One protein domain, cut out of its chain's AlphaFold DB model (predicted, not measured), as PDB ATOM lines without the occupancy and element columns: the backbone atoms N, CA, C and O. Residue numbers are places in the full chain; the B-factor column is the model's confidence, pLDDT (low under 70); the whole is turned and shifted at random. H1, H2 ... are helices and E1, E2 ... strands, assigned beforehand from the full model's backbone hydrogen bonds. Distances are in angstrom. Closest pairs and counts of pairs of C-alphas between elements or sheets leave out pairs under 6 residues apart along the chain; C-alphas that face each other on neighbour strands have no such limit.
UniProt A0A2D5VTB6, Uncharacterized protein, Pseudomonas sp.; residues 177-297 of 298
ATOM      1  N   ALA A 177     194.212 169.310 240.361       91.44
ATOM      2  CA  ALA A 177     193.883 169.147 238.942       91.44
ATOM      3  C   ALA A 177     194.999 168.452 238.150       91.44
ATOM      4  O   ALA A 177     194.716 167.519 237.394       91.44
ATOM      5  N   GLY A 178     196.262 168.818 238.396       93.88
ATOM      6  CA  GLY A 178     197.419 168.181 237.760       93.88
ATOM      7  C   GLY A 178     197.551 166.688 238.078       93.88
ATOM      8  O   GLY A 178     197.865 165.895 237.190       93.88
ATOM      9  N   ILE A 179     197.215 166.266 239.306       95.25
ATOM     10  CA  ILE A 179     197.194 164.842 239.681       95.25
ATOM     11  C   ILE A 179     196.113 164.096 238.894       95.25
ATOM     12  O   ILE A 179     196.373 163.015 238.370       95.25
ATOM     13  N   LYS A 180     194.902 164.654 238.791       93.50
ATOM     14  CA  LYS A 180     193.830 164.014 238.013       93.50
ATOM     15  C   LYS A 180     194.214 163.900 236.543       93.50
ATOM     16  O   LYS A 180     194.126 162.804 235.996       93.50
ATOM     17  N   ALA A 181     194.703 164.986 235.948       94.44
ATOM     18  CA  ALA A 181     195.099 165.016 234.546       94.44
ATOM     19  C   ALA A 181     196.171 163.960 234.224       94.44
ATOM     20  O   ALA A 181     196.009 163.203 233.269       94.44
ATOM     21  N   MET A 182     197.217 163.829 235.054       95.56
ATOM     22  CA  MET A 182     198.264 162.827 234.805       95.56
ATOM     23  C   MET A 182     197.758 161.382 234.948       95.56
ATOM     24  O   MET A 182     198.190 160.497 234.212       95.56
ATOM     25  N   PHE A 183     196.828 161.119 235.874       96.12
ATOM     26  CA  PHE A 183     196.246 159.783 236.031       96.12
ATOM     27  C   PHE A 183     195.288 159.446 234.885       96.12
ATOM     28  O   PHE A 183     195.271 158.302 234.432       96.12
ATOM     29  N   GLU A 184     194.524 160.420 234.391       94.06
ATOM     30  CA  GLU A 184     193.682 160.260 233.201       94.06
ATOM     31  C   GLU A 184     194.527 159.980 231.956       94.06
ATOM     32  O   GLU A 184     194.221 159.033 231.232       94.06
ATOM     33  N   ALA A 185     195.633 160.706 231.763       95.81
ATOM     34  CA  ALA A 185     196.594 160.439 230.691       95.81
ATOM     35  C   ALA A 185     197.192 159.023 230.796       95.81
ATOM     36  O   ALA A 185     197.206 158.275 229.815       95.81
ATOM     37  N   ALA A 186     197.593 158.605 232.003       95.69
ATOM     38  CA  ALA A 186     198.105 157.259 232.250       95.69
ATOM     39  C   ALA A 186     197.080 156.160 231.933       95.69
ATOM     40  O   ALA A 186     197.427 155.129 231.357       95.69
ATOM     41  N   VAL A 187     195.810 156.355 232.284       94.25
ATOM     42  CA  VAL A 187     194.752 155.395 231.940       94.25
ATOM     43  C   VAL A 187     194.484 155.394 230.433       94.25
ATOM     44  O   VAL A 187     194.378 154.316 229.846       94.25
ATOM     45  N   ALA A 188     194.426 156.569 229.802       95.25
ATOM     46  CA  ALA A 188     194.186 156.720 228.368       95.25
ATOM     47  C   ALA A 188     195.290 156.082 227.508       95.25
ATOM     48  O   ALA A 188     194.992 155.519 226.458       95.25
ATOM     49  N   SER A 189     196.541 156.068 227.982       95.38
ATOM     50  CA  SER A 189     197.650 155.356 227.325       95.38
ATOM     51  C   SER A 189     197.592 153.826 227.477       95.38
ATOM     52  O   SER A 189     198.476 153.107 227.008       95.38
ATOM     53  N   GLY A 190     196.564 153.291 228.146       92.62
ATOM     54  CA  GLY A 190     196.400 151.861 228.395       92.62
ATOM     55  C   GLY A 190     197.210 151.344 229.587       92.62
ATOM     56  O   GLY A 190     197.379 150.126 229.745       92.62
ATOM     57  N   TYR A 191     197.719 152.225 230.460       92.12
ATOM     58  CA  TYR A 191     198.404 151.793 231.674       92.12
ATOM     59  C   TYR A 191     197.389 151.177 232.649       92.12
ATOM     60  O   TYR A 191     196.639 151.860 233.333       92.12
ATOM     61  N   LYS A 192     197.391 149.843 232.752       88.81
ATOM     62  CA  LYS A 192     196.393 149.079 233.528       88.81
ATOM     63  C   LYS A 192     196.343 149.391 235.031       88.81
ATOM     64  O   LYS A 192     195.308 149.186 235.657       88.81
ATOM     65  N   ARG A 193     197.470 149.763 235.648       90.75
ATOM     66  CA  ARG A 193     197.604 149.933 237.112       90.75
ATOM     67  C   ARG A 193     198.553 151.093 237.445       90.75
ATOM     68  O   ARG A 193     199.635 150.840 237.979       90.75
ATOM     69  N   PRO A 194     198.191 152.339 237.102       94.44
ATOM     70  CA  PRO A 194     199.033 153.494 237.353       94.44
ATOM     71  C   PRO A 194     199.260 153.656 238.860       94.44
ATOM     72  O   PRO A 194     198.328 153.637 239.672       94.44
ATOM     73  N   LYS A 195     200.537 153.766 239.218       95.94
ATOM     74  CA  LYS A 195     201.032 154.109 240.548       95.94
ATOM     75  C   LYS A 195     202.039 155.232 240.380       95.94
ATOM     76  O   LYS A 195     202.815 155.202 239.431       95.94
ATOM     77  N   TYR A 196     202.047 156.173 241.306       97.69
ATOM     78  CA  TYR A 196     202.893 157.353 241.243       97.69
ATOM     79  C   TYR A 196     203.566 157.577 242.596       97.69
ATOM     80  O   TYR A 196     202.875 157.560 243.611       97.69
ATOM     81  N   ARG A 197     204.894 157.734 242.623       97.38
ATOM     82  CA  ARG A 197     205.692 157.868 243.855       97.38
ATOM     83  C   ARG A 197     206.424 159.196 243.841       97.38
ATOM     84  O   ARG A 197     207.307 159.395 243.013       97.38
ATOM     85  N   ALA A 198     206.076 160.101 244.735       97.00
ATOM     86  CA  ALA A 198     206.776 161.371 244.868       97.00
ATOM     87  C   ALA A 198     206.504 161.973 246.242       97.00
ATOM     88  O   ALA A 198     205.522 161.621 246.892       97.00
ATOM     89  N   GLU A 199     207.383 162.876 246.676       96.25
ATOM     90  CA  GLU A 199     207.196 163.671 247.899       96.25
ATOM     91  C   GLU A 199     206.892 162.827 249.162       96.25
ATOM     92  O   GLU A 199     206.194 163.273 250.065       96.25
ATOM     93  N   GLY A 200     207.404 161.588 249.233       95.75
ATOM     94  CA  GLY A 200     207.201 160.675 250.372       95.75
ATOM     95  C   GLY A 200     205.891 159.875 250.356       95.75
ATOM     96  O   GLY A 200     205.624 159.126 251.298       95.75
ATOM     97  N   PHE A 201     205.100 159.973 249.284       97.56
ATOM     98  CA  PHE A 201     203.809 159.298 249.163       97.56
ATOM     99  C   PHE A 201     203.670 158.508 247.858       97.56
ATOM    100  O   PHE A 201     204.360 158.735 246.862       97.56
ATOM    101  N   VAL A 202     202.735 157.562 247.882       98.00
ATOM    102  CA  VAL A 202     202.330 156.719 246.763       98.00
ATOM    103  C   VAL A 202     200.861 156.975 246.456       98.00
ATOM    104  O   VAL A 202     199.992 156.743 247.298       98.00
ATOM    105  N   ILE A 203     200.579 157.413 245.233       97.88
ATOM    106  CA  ILE A 203     199.225 157.624 244.715       97.88
ATOM    107  C   ILE A 203     198.884 156.478 243.758       97.88
ATOM    108  O   ILE A 203     199.721 156.056 242.956       97.88
ATOM    109  N   SER A 204     197.669 155.939 243.828       96.94
ATOM    110  CA  SER A 204     197.221 154.853 242.941       96.94
ATOM    111  C   SER A 204     195.712 154.867 242.717       96.94
ATOM    112  O   SER A 204     194.976 155.389 243.549       96.94
ATOM    113  N   LEU A 205     195.235 154.268 241.620       94.81
ATOM    114  CA  LEU A 205     193.794 154.106 241.392       94.81
ATOM    115  C   LEU A 205     193.159 153.184 242.436       94.81
ATOM    116  O   LEU A 205     193.666 152.093 242.723       94.81
ATOM    117  N   ALA A 206     191.994 153.590 242.933       93.56
ATOM    118  CA  ALA A 206     191.105 152.697 243.652       93.56
ATOM    119  C   ALA A 206     190.498 151.637 242.701       93.56
ATOM    120  O   ALA A 206     190.371 151.877 241.497       93.56
ATOM    121  N   PRO A 207     190.095 150.459 243.213       90.06
ATOM    122  CA  PRO A 207     189.453 149.427 242.401       90.06
ATOM    123  C   PRO A 207     188.170 149.922 241.716       90.06
ATOM    124  O   PRO A 207     187.309 150.516 242.365       90.06
ATOM    125  N   ALA A 208     188.007 149.603 240.428       87.31
ATOM    126  CA  ALA A 208     186.871 150.055 239.617       87.31
ATOM    127  C   ALA A 208     185.507 149.492 240.064       87.31
ATOM    128  O   ALA A 208     184.484 150.122 239.832       87.31
ATOM    129  N   HIS A 209     185.480 148.326 240.716       86.38
ATOM    130  CA  HIS A 209     184.244 147.648 241.135       86.38
ATOM    131  C   HIS A 209     183.882 147.876 242.614       86.38
ATOM    132  O   HIS A 209     183.030 147.177 243.154       86.38
ATOM    133  N   GLY A 210     184.563 148.796 243.305       85.00
ATOM    134  CA  GLY A 210     184.352 149.049 244.733       85.00
ATOM    135  C   GLY A 210     183.565 150.328 245.021       85.00
ATOM    136  O   GLY A 210     183.398 151.183 244.159       85.00
ATOM    137  N   ALA A 211     183.191 150.524 246.290       87.06
ATOM    138  CA  ALA A 211     182.562 151.762 246.776       87.06
ATOM    139  C   ALA A 211     183.412 153.034 246.553       87.06
ATOM    140  O   ALA A 211     182.910 154.148 246.655       87.06
ATOM    141  N   ASN A 212     184.706 152.866 246.258       89.62
ATOM    142  CA  ASN A 212     185.652 153.944 245.975       89.62
ATOM    143  C   ASN A 212     186.031 154.021 244.489       89.62
ATOM    144  O   ASN A 212     187.077 154.581 244.170       89.62
ATOM    145  N   ALA A 213     185.233 153.456 243.578       89.69
ATOM    146  CA  ALA A 213     185.474 153.588 242.144       89.69
ATOM    147  C   ALA A 213     185.714 155.065 241.762       89.69
ATOM    148  O   ALA A 213     185.074 155.974 242.298       89.69
ATOM    149  N   GLY A 214     186.710 155.306 240.906       89.06
ATOM    150  CA  GLY A 214     187.113 156.653 240.481       89.06
ATOM    151  C   GLY A 214     187.923 157.470 241.499       89.06
ATOM    152  O   GLY A 214     188.349 158.570 241.169       89.06
ATOM    153  N   HIS A 215     188.169 156.968 242.712       94.44
ATOM    154  CA  HIS A 215     189.044 157.644 243.676       94.44
ATOM    155  C   HIS A 215     190.524 157.308 243.432       94.44
ATOM    156  O   HIS A 215     190.856 156.263 242.865       94.44
ATOM    157  N   LEU A 216     191.416 158.148 243.960       96.31
ATOM    158  CA  LEU A 216     192.843 157.839 244.088       96.31
ATOM    159  C   LEU A 216     193.184 157.572 245.551       96.31
ATOM    160  O   LEU A 216     192.862 158.379 246.417       96.31
ATOM    161  N   TYR A 217     193.842 156.459 245.841       97.00
ATOM    162  CA  TYR A 217     194.386 156.175 247.164       97.00
ATOM    163  C   TYR A 217     195.746 156.823 247.336       97.00
ATOM    164  O   TYR A 217     196.568 156.774 246.424       97.00
ATOM    165  N   VAL A 218     195.977 157.367 248.529       97.25
ATOM    166  CA  VAL A 218     197.242 157.969 248.943       97.25
ATOM    167  C   VAL A 218     197.781 157.173 250.124       97.25
ATOM    168  O   VAL A 218     197.091 156.989 251.130       97.25
ATOM    169  N   LYS A 219     199.012 156.688 249.999       97.94
ATOM    170  CA  LYS A 219     199.749 155.994 251.059       97.94
ATOM    171  C   LYS A 219     201.100 156.658 251.294       97.94
ATOM    172  O   LYS A 219     201.611 157.289 250.374       97.94
ATOM    173  N   SER A 220     201.700 156.509 252.470       96.62
ATOM    174  CA  SER A 220     203.131 156.801 252.627       96.62
ATOM    175  C   SER A 220     203.984 155.769 251.884       96.62
ATOM    176  O   SER A 220     203.493 154.728 251.437       96.62
ATOM    177  N   VAL A 221     205.281 156.053 251.768       92.25
ATOM    178  CA  VAL A 221     206.281 155.072 251.310       92.25
ATOM    179  C   VAL A 221     206.331 153.810 252.180       92.25
ATOM    180  O   VAL A 221     206.627 152.743 251.654       92.25
ATOM    181  N   ASP A 222     205.939 153.903 253.454       92.62
ATOM    182  CA  ASP A 222     205.844 152.775 254.397       92.62
ATOM    183  C   ASP A 222     204.509 152.001 254.291       92.62
ATOM    184  O   ASP A 222     204.126 151.263 255.193       92.62
ATOM    185  N   ASP A 223     203.762 152.200 253.200       93.81
ATOM    186  CA  ASP A 223     202.454 151.590 252.901       93.81
ATOM    187  C   ASP A 223     201.313 151.937 253.886       93.81
ATOM    188  O   ASP A 223     200.228 151.346 253.826       93.81
ATOM    189  N   VAL A 224     201.491 152.960 254.730       96.50
ATOM    190  CA  VAL A 224     200.439 153.466 255.628       96.50
ATOM    191  C   VAL A 224     199.413 154.262 254.822       96.50
ATOM    192  O   VAL A 224     199.759 155.188 254.091       96.50
ATOM    193  N   TYR A 225     198.130 153.910 254.936       96.62
ATOM    194  CA  TYR A 225     197.050 154.581 254.211       96.62
ATOM    195  C   TYR A 225     196.766 155.967 254.791       96.62
ATOM    196  O   TYR A 225     196.319 156.082 255.924       96.62
ATOM    197  N   MET A 226     196.966 157.010 253.985       96.12
ATOM    198  CA  MET A 226     196.787 158.408 254.393       96.12
ATOM    199  C   MET A 226     195.406 158.944 254.033       96.12
ATOM    200  O   MET A 226     194.919 159.898 254.634       96.12
ATOM    201  N   GLY A 227     194.726 158.317 253.080       94.69
ATOM    202  CA  GLY A 227     193.398 158.734 252.666       94.69
ATOM    203  C   GLY A 227     193.194 158.564 251.176       94.69
ATOM    204  O   GLY A 227     193.872 157.779 250.508       94.69
ATOM    205  N   LYS A 228     192.229 159.313 250.652       94.38
ATOM    206  CA  LYS A 228     191.864 159.247 249.239       94.38
ATOM    207  C   LYS A 228     191.525 160.608 248.664       94.38
ATOM    208  O   LYS A 228     190.962 161.448 249.356       94.38
ATOM    209  N   ILE A 229     191.810 160.785 247.383       93.88
ATOM    210  CA  ILE A 229     191.356 161.916 246.578       93.88
ATOM    211  C   ILE A 229     190.053 161.493 245.895       93.88
ATOM    212  O   ILE A 229     189.998 160.427 245.271       93.88
ATOM    213  N   THR A 230     188.989 162.277 246.067       91.31
ATOM    214  CA  THR A 230     187.682 162.014 245.446       91.31
ATOM    215  C   THR A 230     187.645 162.486 243.991       91.31
ATOM    216  O   THR A 230     188.464 163.323 243.606       91.31
ATOM    217  N   PRO A 231     186.677 162.014 243.179       88.25
ATOM    218  CA  PRO A 231     186.457 162.540 241.830       88.25
ATOM    219  C   PRO A 231     186.216 164.057 241.786       88.25
ATOM    220  O   PRO A 231     186.558 164.703 240.804       88.25
ATOM    221  N   GLU A 232     185.677 164.643 242.863       86.19
ATOM    222  CA  GLU A 232     185.503 166.098 243.007       86.19
ATOM    223  C   GLU A 232     186.763 166.819 243.512       86.19
ATOM    224  O   GLU A 232     186.671 167.935 244.016       86.19
ATOM    225  N   MET A 233     187.933 166.182 243.415       86.50
ATOM    226  CA  MET A 233     189.235 166.772 243.743       86.50
ATOM    227  C   MET A 233     189.391 167.181 245.206       86.50
ATOM    228  O   MET A 233     190.135 168.102 245.530       86.50
ATOM    229  N   LYS A 234     188.723 166.465 246.116       88.12
ATOM    230  CA  LYS A 234     188.885 166.659 247.560       88.12
ATOM    231  C   LYS A 234     189.745 165.562 248.155       88.12
ATOM    232  O   LYS A 234     189.476 164.379 247.941       88.12
ATOM    233  N   PHE A 235     190.738 165.937 248.953       91.31
ATOM    234  CA  PHE A 235     191.479 164.974 249.756       91.31
ATOM    235  C   PHE A 235     190.723 164.663 251.055       91.31
ATOM    236  O   PHE A 235     190.443 165.544 251.863       91.31
ATOM    237  N   LEU A 236     190.376 163.393 251.253       90.62
ATOM    238  CA  LEU A 236     189.758 162.867 252.467       90.62
ATOM    239  C   LEU A 236     190.803 162.076 253.256       90.62
ATOM    240  O   LEU A 236     190.949 160.862 253.069       90.62
ATOM    241  N   GLY A 237     191.525 162.786 254.121       90.81
ATOM    242  CA  GLY A 237     192.544 162.218 254.997       90.81
ATOM    243  C   GLY A 237     191.967 161.355 256.122       90.81
ATOM    244  O   GLY A 237     190.896 161.644 256.675       90.81
ATOM    245  N   VAL A 238     192.680 160.285 256.482       91.75
ATOM    246  CA  VAL A 238     192.452 159.561 257.744       91.75
ATOM    247  C   VAL A 238     193.191 160.251 258.891       91.75
ATOM    248  O   VAL A 238     193.876 161.243 258.681       91.75
ATOM    249  N   ARG A 239     193.054 159.742 260.119       88.62
ATOM    250  CA  ARG A 239     193.731 160.323 261.286       88.62
ATOM    251  C   ARG A 239     195.253 160.384 261.102       88.62
ATOM    252  O   ARG A 239     195.855 161.391 261.429       88.62
ATOM    253  N   ASP A 240     195.848 159.354 260.506       89.56
ATOM    254  CA  ASP A 240     197.302 159.282 260.305       89.56
ATOM    255  C   ASP A 240     197.824 160.292 259.261       89.56
ATOM    256  O   ASP A 240     199.025 160.535 259.188       89.56
ATOM    257  N   ALA A 241     196.940 160.924 258.475       89.50
ATOM    258  CA  ALA A 241     197.325 162.026 257.594       89.50
ATOM    259  C   ALA A 241     197.539 163.350 258.340       89.50
ATOM    260  O   ALA A 241     198.214 164.238 257.811       89.50
ATOM    261  N   GLU A 242     196.983 163.505 259.540       85.81
ATOM    262  CA  GLU A 242     197.105 164.729 260.329       85.81
ATOM    263  C   GLU A 242     198.573 164.974 260.711       85.81
ATOM    264  O   GLU A 242     199.255 164.088 261.219       85.81
ATOM    265  N   GLY A 243     199.100 166.160 260.397       82.81
ATOM    266  CA  GLY A 243     200.506 166.507 260.652       82.81
ATOM    267  C   GLY A 243     201.542 165.799 259.762       82.81
ATOM    268  O   GLY A 243     202.715 166.153 259.813       82.81
ATOM    269  N   SER A 244     201.134 164.861 258.896       88.62
ATOM    270  CA  SER A 244     202.043 164.109 258.009       88.62
ATOM    271  C   SER A 244     202.642 164.936 256.861       88.62
ATOM    272  O   SER A 244     203.569 164.496 256.188       88.62
ATOM    273  N   GLY A 245     202.079 166.116 256.582       91.44
ATOM    274  CA  GLY A 245     202.448 166.935 255.427       91.44
ATOM    275  C   GLY A 245     201.878 166.452 254.087       91.44
ATOM    276  O   GLY A 245     202.200 167.050 253.060       91.44
ATOM    277  N   VAL A 246     201.009 165.429 254.073       94.00
ATOM    278  CA  VAL A 246     200.435 164.860 252.837       94.00
ATOM    279  C   VAL A 246     199.752 165.904 251.955       94.00
ATOM    280  O   VAL A 246     199.941 165.898 250.747       94.00
ATOM    281  N   GLU A 247     199.023 166.859 252.530       91.38
ATOM    282  CA  GLU A 247     198.335 167.909 251.764       91.38
ATOM    283  C   GLU A 247     199.327 168.806 251.016       91.38
ATOM    284  O   GLU A 247     199.123 169.131 249.846       91.38
ATOM    285  N   LYS A 248     200.448 169.137 251.665       92.00
ATOM    286  CA  LYS A 248     201.529 169.927 251.070       92.00
ATOM    287  C   LYS A 248     202.234 169.142 249.965       92.00
ATOM    288  O   LYS A 248     202.507 169.698 248.907       92.00
ATOM    289  N   ALA A 249     202.477 167.851 250.183       94.62
ATOM    290  CA  ALA A 249     203.047 166.965 249.172       94.62
ATOM    291  C   ALA A 249     202.133 166.831 247.944       94.62
ATOM    292  O   ALA A 249     202.597 166.961 246.814       94.62
ATOM    293  N   LEU A 250     200.827 166.640 248.150       95.38
ATOM    294  CA  LEU A 250     199.849 166.578 247.064       95.38
ATOM    295  C   LEU A 250     199.781 167.895 246.281       95.38
ATOM    296  O   LEU A 250     199.727 167.852 245.056       95.38
ATOM    297  N   ALA A 251     199.847 169.046 246.957       93.44
ATOM    298  CA  ALA A 251     199.907 170.350 246.296       93.44
ATOM    299  C   ALA A 251     201.163 170.497 245.415       93.44
ATOM    300  O   ALA A 251     201.071 170.945 244.275       93.44
ATOM    301  N   VAL A 252     202.329 170.068 245.912       94.75
ATOM    302  CA  VAL A 252     203.589 170.085 245.148       94.75
ATOM    303  C   VAL A 252     203.513 169.174 243.921       94.75
ATOM    304  O   VAL A 252     203.928 169.575 242.835       94.75
ATOM    305  N   ILE A 253     202.963 167.965 244.073       96.12
ATOM    306  CA  ILE A 253     202.784 167.030 242.954       96.12
ATOM    307  C   ILE A 253     201.801 167.597 241.929       96.12
ATOM    308  O   ILE A 253     202.041 167.473 240.737       96.12
ATOM    309  N   ALA A 254     200.694 168.197 242.367       95.12
ATOM    310  CA  ALA A 254     199.682 168.723 241.461       95.12
ATOM    311  C   ALA A 254     200.171 169.931 240.652       95.12
ATOM    312  O   ALA A 254     199.798 170.055 239.489       95.12
ATOM    313  N   ALA A 255     201.015 170.781 241.243       94.94
ATOM    314  CA  ALA A 255     201.576 171.949 240.570       94.94
ATOM    315  C   ALA A 255     202.573 171.579 239.459       94.94
ATOM    316  O   ALA A 255     202.599 172.228 238.416       94.94
ATOM    317  N   ASP A 256     203.387 170.541 239.672       96.00
ATOM    318  CA  ASP A 256     204.368 170.065 238.690       96.00
ATOM    319  C   ASP A 256     204.562 168.542 238.796       96.00
ATOM    320  O   ASP A 256     205.517 168.063 239.429       96.00
ATOM    321  N   PRO A 257     203.657 167.753 238.181       96.69
ATOM    322  CA  PRO A 257     203.736 166.302 238.234       96.69
ATOM    323  C   PRO A 257     205.035 165.763 237.633       96.69
ATOM    324  O   PRO A 257     205.696 164.918 238.231       96.69
ATOM    325  N   LYS A 258     205.454 166.283 236.476       96.75
ATOM    326  CA  LYS A 258     206.678 165.823 235.816       96.75
ATOM    327  C   LYS A 258     207.899 166.109 236.682       96.75
ATOM    328  O   LYS A 258     208.674 165.194 236.953       96.75
ATOM    329  N   GLY A 259     208.070 167.339 237.163       97.19
ATOM    330  CA  GLY A 259     209.218 167.674 237.997       97.19
ATOM    331  C   GLY A 259     209.222 166.925 239.327       97.19
ATOM    332  O   GLY A 259     210.291 166.527 239.784       97.19
ATOM    333  N   ALA A 260     208.061 166.636 239.925       97.31
ATOM    334  CA  ALA A 260     207.979 165.771 241.105       97.31
ATOM    335  C   ALA A 260     208.482 164.341 240.818       97.31
ATOM    336  O   ALA A 260     209.206 163.769 241.638       97.31
ATOM    337  N   ALA A 261     208.169 163.790 239.642       96.81
ATOM    338  CA  ALA A 261     208.652 162.479 239.217       96.81
ATOM    339  C   ALA A 261     210.174 162.474 239.013       96.81
ATOM    340  O   ALA A 261     210.855 161.560 239.481       96.81
ATOM    341  N   VAL A 262     210.702 163.517 238.364       97.25
ATOM    342  CA  VAL A 262     212.141 163.695 238.116       97.25
ATOM    343  C   VAL A 262     212.907 163.842 239.430       97.25
ATOM    344  O   VAL A 262     213.899 163.146 239.638       97.25
ATOM    345  N   ARG A 263     212.427 164.680 240.361       97.50
ATOM    346  CA  ARG A 263     213.035 164.835 241.696       97.50
ATOM    347  C   ARG A 263     213.064 163.515 242.460       97.50
ATOM    348  O   ARG A 263     214.064 163.208 243.108       97.50
ATOM    349  N   TYR A 264     211.989 162.727 242.379       97.19
ATOM    350  CA  TYR A 264     211.948 161.401 242.990       97.19
ATOM    351  C   TYR A 264     213.011 160.473 242.390       97.19
ATOM    352  O   TYR A 264     213.775 159.869 243.143       97.19
ATOM    353  N   GLY A 265     213.101 160.394 241.059       96.50
ATOM    354  CA  GLY A 265     214.087 159.546 240.391       96.50
ATOM    355  C   GLY A 265     215.526 159.970 240.651       96.50
ATOM    356  O   GLY A 265     216.355 159.121 240.960       96.50
ATOM    357  N   ALA A 266     215.808 161.272 240.649       95.31
ATOM    358  CA  ALA A 266     217.127 161.802 240.991       95.31
ATOM    359  C   ALA A 266     217.532 161.483 242.442       95.31
ATOM    360  O   ALA A 266     218.692 161.186 242.711       95.31
ATOM    361  N   LYS A 267     216.579 161.518 243.385       95.69
ATOM    362  CA  LYS A 267     216.840 161.244 244.807       95.69
ATOM    363  C   LYS A 267     216.998 159.754 245.118       95.69
ATOM    364  O   LYS A 267     217.745 159.404 246.026       95.69
ATOM    365  N   THR A 268     216.245 158.895 244.435       96.00
ATOM    366  CA  THR A 268     216.123 157.467 244.788       96.00
ATOM    367  C   THR A 268     216.858 156.534 243.835       96.00
ATOM    368  O   THR A 268     217.131 155.395 244.196       96.00
ATOM    369  N   GLY A 269     217.160 156.984 242.617       96.25
ATOM    370  CA  GLY A 269     217.601 156.111 241.532       96.25
ATOM    371  C   GLY A 269     216.482 155.224 240.971       96.25
ATOM    372  O   GLY A 269     216.769 154.333 240.177       96.25
ATOM    373  N   GLU A 270     215.214 155.439 241.340       97.38
ATOM    374  CA  GLU A 270     214.069 154.637 240.896       97.38
ATOM    375  C   GLU A 270     213.021 155.476 240.154       97.38
ATOM    376  O   GLU A 270     212.700 156.604 240.517       97.38
ATOM    377  N   CYS A 271     212.407 154.910 239.116       96.94
ATOM    378  CA  CYS A 271     211.334 155.586 238.393       96.94
ATOM    379  C   CYS A 271     210.081 155.752 239.272       96.94
ATOM    380  O   CYS A 271     209.477 154.762 239.688       96.94
ATOM    381  N   SER A 272     209.609 156.993 239.432       97.12
ATOM    382  CA  SER A 272     208.389 157.347 240.180       97.12
ATOM    383  C   SER A 272     207.157 156.497 239.813       97.12
ATOM    384  O   SER A 272     206.381 156.073 240.679       97.12
ATOM    385  N   CYS A 273     206.990 156.181 238.527       96.38
ATOM    386  CA  CYS A 273     205.801 155.508 238.013       96.38
ATOM    387  C   CYS A 273     205.854 153.977 238.180       96.38
ATOM    388  O   CYS A 273     204.956 153.355 238.756       96.38
ATOM    389  N   CYS A 274     206.904 153.325 237.669       95.19
ATOM    390  CA  CYS A 274     206.997 151.859 237.678       95.19
ATOM    391  C   CYS A 274     207.762 151.289 238.882       95.19
ATOM    392  O   CYS A 274     207.591 150.108 239.176       95.19
ATOM    393  N   GLY A 275     208.546 152.106 239.595       94.69
ATOM    394  CA  GLY A 275     209.378 151.688 240.729       94.69
ATOM    395  C   GLY A 275     210.593 150.842 240.340       94.69
ATOM    396  O   GLY A 275     211.101 150.105 241.170       94.69
ATOM    397  N   ARG A 276     211.021 150.862 239.071       96.31
ATOM    398  CA  ARG A 276     212.250 150.175 238.636       96.31
ATOM    399  C   ARG A 276     213.447 151.103 238.783       96.31
ATOM    400  O   ARG A 276     213.325 152.289 238.472       96.31
ATOM    401  N   THR A 277     214.594 150.543 239.153       97.06
ATOM    402  CA  THR A 277     215.882 151.242 239.156       97.06
ATOM    403  C   THR A 277     216.210 151.782 237.763       97.06
ATOM    404  O   THR A 277     216.095 151.070 236.759       97.06
ATOM    405  N   LEU A 278     216.602 153.051 237.700       96.44
ATOM    406  CA  LEU A 278     217.064 153.728 236.496       96.44
ATOM    407  C   LEU A 278     218.497 153.265 236.211       96.44
ATOM    408  O   LEU A 278     219.406 153.524 236.991       96.44
ATOM    409  N   THR A 279     218.682 152.532 235.117       94.56
ATOM    410  CA  THR A 279     219.979 151.935 234.734       94.56
ATOM    411  C   THR A 279     220.515 152.478 233.414       94.56
ATOM    412  O   THR A 279     221.723 152.534 233.213       94.56
ATOM    413  N   ASP A 280     219.624 152.905 232.519       93.62
ATOM    414  CA  ASP A 280     219.982 153.559 231.267       93.62
ATOM    415  C   ASP A 280     220.420 155.017 231.526       93.62
ATOM    416  O   ASP A 280     219.679 155.748 232.194       93.62
ATOM    417  N   PRO A 281     221.571 155.478 230.996       93.94
ATOM    418  CA  PRO A 281     222.087 156.824 231.250       93.94
ATOM    419  C   PRO A 281     221.097 157.950 230.938       93.94
ATOM    420  O   PRO A 281     220.981 158.883 231.729       93.94
ATOM    421  N   LYS A 282     220.325 157.842 229.846       93.50
ATOM    422  CA  LYS A 282     219.312 158.856 229.499       93.50
ATOM    423  C   LYS A 282     218.178 158.884 230.518       93.50
ATOM    424  O   LYS A 282     217.673 159.946 230.855       93.50
ATOM    425  N   SER A 283     217.783 157.716 231.020       93.62
ATOM    426  CA  SER A 283     216.751 157.591 232.053       93.62
ATOM    427  C   SER A 283     217.220 158.122 233.411       93.62
ATOM    428  O   SER A 283     216.413 158.684 234.149       93.62
ATOM    429  N   ILE A 284     218.507 157.955 233.738       93.12
ATOM    430  CA  ILE A 284     219.131 158.523 234.943       93.12
ATOM    431  C   ILE A 284     219.160 160.051 234.840       93.12
ATOM    432  O   ILE A 284     218.681 160.721 235.750       93.12
ATOM    433  N   GLU A 285     219.653 160.592 233.723       92.94
ATOM    434  CA  GLU A 285     219.713 162.038 233.471       92.94
ATOM    435  C   GLU A 285     218.318 162.678 233.484       92.94
ATOM    436  O   GLU A 285     218.107 163.714 234.111       92.94
ATOM    437  N   ALA A 286     217.337 162.026 232.857       92.69
ATOM    438  CA  ALA A 286     215.956 162.492 232.852       92.69
ATOM    439  C   ALA A 286     215.230 162.286 234.194       92.69
ATOM    440  O   ALA A 286     214.145 162.829 234.375       92.69
ATOM    441  N   GLY A 287     215.755 161.466 235.114       93.81
ATOM    442  CA  GLY A 287     215.089 161.094 236.370       93.81
ATOM    443  C   GLY A 287     213.810 160.257 236.196       93.81
ATOM    444  O   GLY A 287     213.073 160.029 237.155       93.81
ATOM    445  N   ILE A 288     213.512 159.789 234.983       96.25
ATOM    446  CA  ILE A 288     212.342 158.969 234.662       96.25
ATOM    447  C   ILE A 288     212.613 158.122 233.415       96.25
ATOM    448  O   ILE A 288     213.250 158.565 232.464       96.25
ATOM    449  N   GLY A 289     212.104 156.887 233.401       94.75
ATOM    450  CA  GLY A 289     212.208 156.026 232.224       94.75
ATOM    451  C   GLY A 289     211.323 156.521 231.066       94.75
ATOM    452  O   GLY A 289     210.173 156.898 231.314       94.75
ATOM    453  N   PRO A 290     211.782 156.434 229.804       94.44
ATOM    454  CA  PRO A 290     211.096 157.020 228.645       94.44
ATOM    455  C   PRO A 290     209.689 156.453 228.421       94.44
ATOM    456  O   PRO A 290     208.759 157.194 228.132       94.44
ATOM    457  N   ILE A 291     209.496 155.150 228.653       94.81
ATOM    458  CA  ILE A 291     208.181 154.492 228.536       94.81
ATOM    459  C   ILE A 291     207.190 155.038 229.575       94.81
ATOM    460  O   ILE A 291     205.994 155.135 229.315       94.81
ATOM    461  N   CYS A 292     207.667 155.353 230.782       95.88
ATOM    462  CA  CYS A 292     206.815 155.918 231.822       95.88
ATOM    463  C   CYS A 292     206.488 157.381 231.522       95.88
ATOM    464  O   CYS A 292     205.340 157.759 231.704       95.88
ATOM    465  N   ALA A 293     207.453 158.169 231.043       95.19
ATOM    466  CA  ALA A 293     207.202 159.551 230.638       95.19
ATOM    467  C   ALA A 293     206.115 159.628 229.553       95.19
ATOM    468  O   ALA A 293     205.106 160.299 229.751       95.19
ATOM    469  N   ASP A 294     206.259 158.828 228.493       95.12
ATOM    470  CA  ASP A 294     205.287 158.734 227.398       95.12
ATOM    471  C   ASP A 294     203.889 158.329 227.898       95.12
ATOM    472  O   ASP A 294     202.903 159.029 227.676       95.12
ATOM    473  N   ARG A 295     203.795 157.249 228.688       95.50
ATOM    474  CA  ARG A 295     202.501 156.776 229.209       95.50
ATOM    475  C   ARG A 295     201.791 157.777 230.109       95.50
ATOM    476  O   ARG A 295     200.567 157.745 230.154       95.50
ATOM    477  N   TRP A 296     202.528 158.583 230.868       95.25
ATOM    478  CA  TRP A 296     201.959 159.565 231.796       95.25
ATOM    479  C   TRP A 296     201.737 160.941 231.152       95.25
ATOM    480  O   TRP A 296     201.181 161.818 231.809       95.25
ATOM    481  N   GLY A 297     202.111 161.116 229.878       92.00
ATOM    482  CA  GLY A 297     201.929 162.365 229.139       92.00
ATOM    483  C   GLY A 297     202.871 163.483 229.590       92.00
ATOM    484  O   GLY A 297     202.460 164.641 229.637       92.00
TER     485      GLY A 297
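This is residues 177 to 297 of the 298 residues of an uncharacterized protein of Pseudomonas sp. (UniProt A0A2D5VTB6). A strongly twisted wall of five strands, E1 to E5, has helices H1 and H2 over one face, making two layers, sheet and helices, and the two helices meet at their ends in a corner. Beyond the E1 edge of the wall, H3 leads away to a smaller helical part, where H4 makes the far end, a long loop of residues 269 to 280 links H3 to H4, and H5 folds back to H1. The printed part has 121 residues, in the order H1 E1 E2 E3 E4 E5 H2 H3 H4 H5, of mixed class; the antiparallel sheet runs E1 E2 E3 E4 E5. It is compact, with a radius of gyration of the C-alphas of 13.8 A and spans of 41 by 32 by 23 A.

Find C-alpha 177 at (193.883, 169.147, 238.942); from there H1 runs through residues 177 to 188, 16.3 A. Next come the strands E1, residues 195 to 198, 10.2 A; E2, 201 to 205, 13.7 A; E3, 216 to 220, 13.4 A; E4, 225 to 229, 12.0 A; and E5, 235 to 237, 6.0 A. H2 begins at C-alpha 246, (200.435, 164.860, 252.837), and spans residues 246 to 255, 14.2 A. H3 covers 257 to 268, 16.6 A, H4 281 to 286, 8.5 A, and H5 290 to 296, 10.0 A, ending at (201.959, 159.565, 231.796).

Start at the sheet, a meander, each strand the antiparallel neighbour of the one before. Look for N 196 and O 203, 2.9 A, between E1 and E2; N 202 and O 219, 2.7 A, between E2 and E3; N 229 and O 216, 2.8 A, between E3 and E4; and N 236 and O 228, 2.8 A, between E4 and E5. H1 is on the sheet at a height of 9.9 A, over E2. H2 is on the same face at 8.7 A, only just over E2 and E3, with 3 C-alphas on each. H1, the hub, touches H2 only at their ends, closest at the C-alphas of Gly 178 and Ala 254, 4.4 A. H3 only grazes the sheet with residues 257 to 265; its closest C-alphas to E1 are Tyr 264 and Ala 198, 5.5 A. With its residues 262 to 266 alone H3 touches H4, closest at the C-alphas of Val 262 and Ala 286, 6.6 A, at a steep tilt of 48 degrees, opposite ways. H1 touches H5 with residues 182 to 186 alone, closest at the C-alphas of Ala 186 and Trp 296, 4.5 A. H4 and the sheet's strands are apart. In H1, H2, H3, H4 and H5 every O i to N i+4 pair is within hydrogen-bond range.

The C-alphas farthest apart, Ala 211 and Pro 281, are 42.8 A apart. The printed part has no cut, and its one long link is H3 to H4. The mean pLDDT of the printed part is 93.9, and no printed residue is under 70.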